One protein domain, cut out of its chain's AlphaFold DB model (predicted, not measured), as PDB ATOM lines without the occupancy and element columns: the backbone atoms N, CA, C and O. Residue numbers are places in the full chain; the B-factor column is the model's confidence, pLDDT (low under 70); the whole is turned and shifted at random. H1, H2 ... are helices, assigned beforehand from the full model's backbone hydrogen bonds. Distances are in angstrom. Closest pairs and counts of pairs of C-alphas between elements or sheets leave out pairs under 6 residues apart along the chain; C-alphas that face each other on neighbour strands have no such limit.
ATOM      1  N   ALA A   7     219.372 198.724 243.984       93.62
ATOM      2  CA  ALA A   7     219.424 199.232 242.613       93.62
ATOM      3  C   ALA A   7     219.956 198.180 241.627       93.62
ATOM      4  O   ALA A   7     219.474 198.078 240.498       93.62
ATOM      5  N   ARG A   8     220.912 197.355 242.074       94.25
ATOM      6  CA  ARG A   8     221.500 196.260 241.284       94.25
ATOM      7  C   ARG A   8     220.516 195.120 241.014       94.25
ATOM      8  O   ARG A   8     220.734 194.361 240.068       94.25
ATOM      9  N   ASP A   9     219.485 194.965 241.843       94.50
ATOM     10  CA  ASP A   9     218.434 193.961 241.643       94.50
ATOM     11  C   ASP A   9     217.202 194.544 240.933       94.50
ATOM     12  O   ASP A   9     216.752 194.005 239.922       94.50
ATOM     13  N   PHE A  10     216.693 195.685 241.407       93.94
ATOM     14  CA  PHE A  10     215.422 196.245 240.948       93.94
ATOM     15  C   PHE A  10     215.472 196.778 239.512       93.94
ATOM     16  O   PHE A  10     214.569 196.495 238.724       93.94
ATOM     17  N   ALA A  11     216.521 197.519 239.134       94.06
ATOM     18  CA  ALA A  11     216.573 198.141 237.809       94.06
ATOM     19  C   ALA A  11     216.613 197.106 236.662       94.06
ATOM     20  O   ALA A  11     215.783 197.207 235.753       94.06
ATOM     21  N   PRO A  12     217.465 196.056 236.698       94.25
ATOM     22  CA  PRO A  12     217.419 194.992 235.692       94.25
ATOM     23  C   PRO A  12     216.070 194.266 235.635       94.25
ATOM     24  O   PRO A  12     215.615 193.887 234.556       94.25
ATOM     25  N   ARG A  13     215.405 194.097 236.783       94.81
ATOM     26  CA  ARG A  13     214.094 193.446 236.870       94.81
ATOM     27  C   ARG A  13     212.993 194.277 236.217       94.81
ATOM     28  O   ARG A  13     212.177 193.727 235.481       94.81
ATOM     29  N   LEU A  14     213.003 195.590 236.436       95.94
ATOM     30  CA  LEU A  14     212.081 196.512 235.780       95.94
ATOM     31  C   LEU A  14     212.262 196.474 234.257       95.94
ATOM     32  O   LEU A  14     211.289 196.331 233.523       95.94
ATOM     33  N   VAL A  15     213.509 196.507 233.779       96.62
ATOM     34  CA  VAL A  15     213.814 196.391 232.345       96.62
ATOM     35  C   VAL A  15     213.335 195.047 231.779       96.62
ATOM     36  O   VAL A  15     212.675 195.023 230.743       96.62
ATOM     37  N   HIS A  16     213.586 193.932 232.471       95.81
ATOM     38  CA  HIS A  16     213.092 192.604 232.078       95.81
ATOM     39  C   HIS A  16     211.552 192.531 232.015       95.81
ATOM     40  O   HIS A  16     210.970 191.849 231.161       95.81
ATOM     41  N   ALA A  17     210.862 193.242 232.908       95.94
ATOM     42  CA  ALA A  17     209.409 193.302 232.906       95.94
ATOM     43  C   ALA A  17     208.856 194.094 231.713       95.94
ATOM     44  O   ALA A  17     207.876 193.647 231.112       95.94
ATOM     45  N   LEU A  18     209.502 195.206 231.350       97.19
ATOM     46  CA  LEU A  18     209.063 196.113 230.286       97.19
ATOM     47  C   LEU A  18     209.432 195.632 228.877       97.19
ATOM     48  O   LEU A  18     208.666 195.849 227.941       97.19
ATOM     49  N   LEU A  19     210.587 194.983 228.703       97.00
ATOM     50  CA  LEU A  19     211.033 194.573 227.375       97.00
ATOM     51  C   LEU A  19     210.251 193.352 226.851       97.00
ATOM     52  O   LEU A  19     210.083 192.354 227.568       97.00
ATOM     53  N   PRO A  20     209.810 193.381 225.578       94.31
ATOM     54  CA  PRO A  20     209.217 192.228 224.915       94.31
ATOM     55  C   PRO A  20     210.322 191.260 224.472       94.31
ATOM     56  O   PRO A  20     210.852 191.341 223.366       94.31
ATOM     57  N   LEU A  21     210.695 190.338 225.361       95.19
ATOM     58  CA  LEU A  21     211.711 189.318 225.096       95.19
ATOM     59  C   LEU A  21     211.053 188.002 224.655       95.19
ATOM     60  O   LEU A  21     210.103 187.521 225.277       95.19
ATOM     61  N   LYS A  22     211.572 187.388 223.586       95.25
ATOM     62  CA  LYS A  22     211.117 186.069 223.130       95.25
ATOM     63  C   LYS A  22     211.539 185.007 224.156       95.25
ATOM     64  O   LYS A  22     212.688 185.002 224.584       95.25
ATOM     65  N   HIS A  23     210.615 184.123 224.544       94.69
ATOM     66  CA  HIS A  23     210.818 183.097 225.584       94.69
ATOM     67  C   HIS A  23     211.169 183.651 226.985       94.69
ATOM     68  O   HIS A  23     211.899 183.006 227.736       94.69
ATOM     69  N   LYS A  24     210.660 184.838 227.358       93.19
ATOM     70  CA  LYS A  24     210.930 185.423 228.684       93.19
ATOM     71  C   LYS A  24     210.302 184.614 229.821       93.19
ATOM     72  O   LYS A  24     209.158 184.175 229.720       93.19
ATOM     73  N   GLY A  25     211.048 184.461 230.913       93.31
ATOM     74  CA  GLY A  25     210.560 183.853 232.150       93.31
ATOM     75  C   GLY A  25     209.796 184.835 233.047       93.31
ATOM     76  O   GLY A  25     209.506 185.973 232.677       93.31
ATOM     77  N   SER A  26     209.488 184.405 234.272       93.94
ATOM     78  CA  SER A  26     208.905 185.284 235.297       93.94
ATOM     79  C   SER A  26     209.882 186.394 235.706       93.94
ATOM     80  O   SER A  26     211.087 186.174 235.787       93.94
ATOM     81  N   SER A  27     209.354 187.579 236.033       94.56
ATOM     82  CA  SER A  27     210.138 188.663 236.654       94.56
ATOM     83  C   SER A  27     210.274 188.507 238.174       94.56
ATOM     84  O   SER A  27     210.831 189.400 238.802       94.56
ATOM     85  N   GLN A  28     209.783 187.401 238.758       94.75
ATOM     86  CA  GLN A  28     209.984 187.005 240.165       94.75
ATOM     87  C   GLN A  28     209.603 188.128 241.158       94.75
ATOM     88  O   GLN A  28     210.384 188.506 242.033       94.75
ATOM     89  N   TRP A  29     208.434 188.747 240.940       95.06
ATOM     90  CA  TRP A  29     207.951 189.906 241.706       95.06
ATOM     91  C   TRP A  29     207.614 189.585 243.163       95.06
ATOM     92  O   TRP A  29     207.776 190.438 244.030       95.06
ATOM     93  N   ASP A  30     207.216 188.347 243.428       95.50
ATOM     94  CA  ASP A  30     207.029 187.765 244.755       95.50
ATOM     95  C   ASP A  30     208.303 187.835 245.615       95.50
ATOM     96  O   ASP A  30     208.229 188.098 246.815       95.50
ATOM     97  N   TYR A  31     209.476 187.690 244.993       93.50
ATOM     98  CA  TYR A  31     210.777 187.811 245.655       93.50
ATOM     99  C   TYR A  31     211.394 189.220 245.564       93.50
ATOM    100  O   TYR A  31     212.300 189.551 246.324       93.50
ATOM    101  N   ALA A  32     210.923 190.078 244.654       93.81
ATOM    102  CA  ALA A  32     211.592 191.335 244.286       93.81
ATOM    103  C   ALA A  32     211.768 192.350 245.429       93.81
ATOM    104  O   ALA A  32     212.679 193.175 245.377       93.81
ATOM    105  N   TRP A  33     210.926 192.299 246.461       93.94
ATOM    106  CA  TRP A  33     211.029 193.189 247.620       93.94
ATOM    107  C   TRP A  33     212.144 192.771 248.593       93.94
ATOM    108  O   TRP A  33     212.702 193.621 249.286       93.94
ATOM    109  N   VAL A  34     212.513 191.485 248.627       95.00
ATOM    110  CA  VAL A  34     213.540 190.937 249.529       95.00
ATOM    111  C   VAL A  34     214.914 191.588 249.307       95.00
ATOM    112  O   VAL A  34     215.454 192.131 250.272       95.00
ATOM    113  N   PRO A  35     215.483 191.632 248.082       94.56
ATOM    114  CA  PRO A  35     216.772 192.283 247.825       94.56
ATOM    115  C   PRO A  35     216.717 193.819 247.916       94.56
ATOM    116  O   PRO A  35     217.734 194.481 247.723       94.56
ATOM    117  N   VAL A  36     215.550 194.400 248.215       94.81
ATOM    118  CA  VAL A  36     215.386 195.832 248.493       94.81
ATOM    119  C   VAL A  36     215.358 196.076 249.999       94.81
ATOM    120  O   VAL A  36     216.204 196.794 250.526       94.81
ATOM    121  N   VAL A  37     214.415 195.453 250.706       96.81
ATOM    122  CA  VAL A  37     214.191 195.705 252.136       96.81
ATOM    123  C   VAL A  37     215.303 195.095 252.984       96.81
ATOM    124  O   VAL A  37     215.831 195.771 253.866       96.81
ATOM    125  N   ALA A  38     215.712 193.852 252.705       96.06
ATOM    126  CA  ALA A  38     216.682 193.161 253.548       96.06
ATOM    127  C   ALA A  38     218.048 193.875 253.597       96.06
ATOM    128  O   ALA A  38     218.544 194.084 254.705       96.06
ATOM    129  N   PRO A  39     218.648 194.330 252.477       96.25
ATOM    130  CA  PRO A  39     219.927 195.036 252.539       96.25
ATOM    131  C   PRO A  39     219.840 196.428 253.166       96.25
ATOM    132  O   PRO A  39     220.786 196.845 253.828       96.25
ATOM    133  N   ILE A  40     218.715 197.136 253.007       97.19
ATOM    134  CA  ILE A  40     218.500 198.432 253.666       97.19
ATOM    135  C   ILE A  40     218.449 198.234 255.183       97.19
ATOM    136  O   ILE A  40     219.198 198.880 255.914       97.19
ATOM    137  N   CYS A  41     217.621 197.298 255.658       98.06
ATOM    138  CA  CYS A  41     217.534 196.972 257.079       98.06
ATOM    139  C   CYS A  41     218.884 196.494 257.630       98.06
ATOM    140  O   CYS A  41     219.319 196.972 258.676       98.06
ATOM    141  N   ALA A  42     219.579 195.608 256.911       97.12
ATOM    142  CA  ALA A  42     220.890 195.112 257.314       97.12
ATOM    143  C   ALA A  42     221.939 196.231 257.386       97.12
ATOM    144  O   ALA A  42     222.697 196.282 258.348       97.12
ATOM    145  N   GLY A  43     221.960 197.152 256.416       97.06
ATOM    146  CA  GLY A  43     222.869 198.299 256.417       97.06
ATOM    147  C   GLY A  43     222.635 199.228 257.609       97.06
ATOM    148  O   GLY A  43     223.587 199.619 258.281       97.06
ATOM    149  N   ILE A  44     221.369 199.518 257.926       98.25
ATOM    150  CA  ILE A  44     220.998 200.315 259.103       98.25
ATOM    151  C   ILE A  44     221.481 199.627 260.386       98.25
ATOM    152  O   ILE A  44     222.187 200.241 261.187       98.25
ATOM    153  N   VAL A  45     221.149 198.345 260.568       98.44
ATOM    154  CA  VAL A  45     221.558 197.565 261.748       98.44
ATOM    155  C   VAL A  45     223.080 197.510 261.870       98.44
ATOM    156  O   VAL A  45     223.609 197.740 262.954       98.44
ATOM    157  N   ALA A  46     223.794 197.269 260.769       97.81
ATOM    158  CA  ALA A  46     225.251 197.208 260.761       97.81
ATOM    159  C   ALA A  46     225.888 198.522 261.236       97.81
ATOM    160  O   ALA A  46     226.820 198.487 262.038       97.81
ATOM    161  N   VAL A  47     225.362 199.678 260.809       98.06
ATOM    162  CA  VAL A  47     225.840 200.991 261.273       98.06
ATOM    163  C   VAL A  47     225.629 201.154 262.779       98.06
ATOM    164  O   VAL A  47     226.546 201.581 263.479       98.06
ATOM    165  N   PHE A  48     224.455 200.790 263.302       98.38
ATOM    166  CA  PHE A  48     224.191 200.878 264.743       98.38
ATOM    167  C   PHE A  48     225.094 199.956 265.562       98.38
ATOM    168  O   PHE A  48     225.660 200.394 266.563       98.38
ATOM    169  N   VAL A  49     225.273 198.711 265.118       98.38
ATOM    170  CA  VAL A  49     226.163 197.740 265.771       98.38
ATOM    171  C   VAL A  49     227.602 198.245 265.769       98.38
ATOM    172  O   VAL A  49     228.263 198.216 266.804       98.38
ATOM    173  N   TYR A  50     228.082 198.764 264.638       98.25
ATOM    174  CA  TYR A  50     229.430 199.312 264.545       98.25
ATOM    175  C   TYR A  50     229.639 200.481 265.516       98.25
ATOM    176  O   TYR A  50     230.622 200.498 266.255       98.25
ATOM    177  N   LYS A  51     228.682 201.416 265.582       97.75
ATOM    178  CA  LYS A  51     228.749 202.539 266.525       97.75
ATOM    179  C   LYS A  51     228.783 202.078 267.981       97.75
ATOM    180  O   LYS A  51     229.576 202.605 268.751       97.75
ATOM    181  N   ALA A  52     227.952 201.102 268.343       97.38
ATOM    182  CA  ALA A  52     227.864 200.594 269.711       97.38
ATOM    183  C   ALA A  52     229.139 199.872 270.172       97.38
ATOM    184  O   ALA A  52     229.479 199.927 271.349       97.38
ATOM    185  N   LEU A  53     229.829 199.185 269.257       97.88
ATOM    186  CA  LEU A  53     230.995 198.364 269.588       97.88
ATOM    187  C   LEU A  53     232.331 199.104 269.464       97.88
ATOM    188  O   LEU A  53     233.268 198.765 270.180       97.88
ATOM    189  N   PHE A  54     232.441 200.067 268.544       96.88
ATOM    190  CA  PHE A  54     233.741 200.611 268.127       96.88
ATOM    191  C   PHE A  54     233.849 202.138 268.165       96.88
ATOM    192  O   PHE A  54     234.942 202.659 267.964       96.88
ATOM    193  N   MET A  55     232.750 202.864 268.382       87.62
ATOM    194  CA  MET A  55     232.742 204.335 268.435       87.62
ATOM    195  C   MET A  55     232.185 204.873 269.763       87.62
ATOM    196  O   MET A  55     231.645 205.979 269.786       87.62
ATOM    197  N   ALA A  56     232.282 204.079 270.836       63.47
ATOM    198  CA  ALA A  56     231.962 204.500 272.200       63.47
ATOM    199  C   ALA A  56     233.035 205.439 272.769       63.47
ATOM    200  O   ALA A  56     234.236 205.161 272.539       63.47
TER     201      ALA A  56
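Overview. This is residues 7 to 56 of the 56 residues of the protein "Aquaporin family protein" of Bifidobacterium longum (UniProt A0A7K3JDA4). One long helix, H2, makes most of a rod, and residues 37 to 56 stick out free from a small body. That body holds the shorter helix H1 and the long link that folds back past it to H2. The helices make a loose helical hairpin, meeting through their first turns. The printed part has 50 residues with two named helices, H1 then H2, and no named strand; it is all helix and extended, with a radius of gyration of the C-alphas of 16.7 A and spans of 56 by 16 by 11 A.

Arrangement. H2, residues 34 to 54, touches H1, residues 7 to 18, with residues 35 to 36 alone, and H1 touches it with residues 7 to 10 alone. Their closest C-alphas, those of Asp 9 and Pro 35, are 6.6 A apart. They run opposite ways at a shallow tilt of 7 degrees. Of the O i to N i+4 pairs, 15 of 17 in H2 and 7 of 8 in H1 are within hydrogen-bond range.

Along the chain. H2 is 29.1 A long and ends at C-alpha 54 (233.741, 200.611, 268.127). H1 is 16.4 A long and begins at C-alpha 7 (219.424, 199.232, 242.613).

Size, cuts and confidence. The two C-alphas farthest apart, Lys 22 and Ala 56, are 56.4 A apart. Residues 19 to 33 form the long link. The printed part has no cut; residue 56 alone is under pLDDT 70.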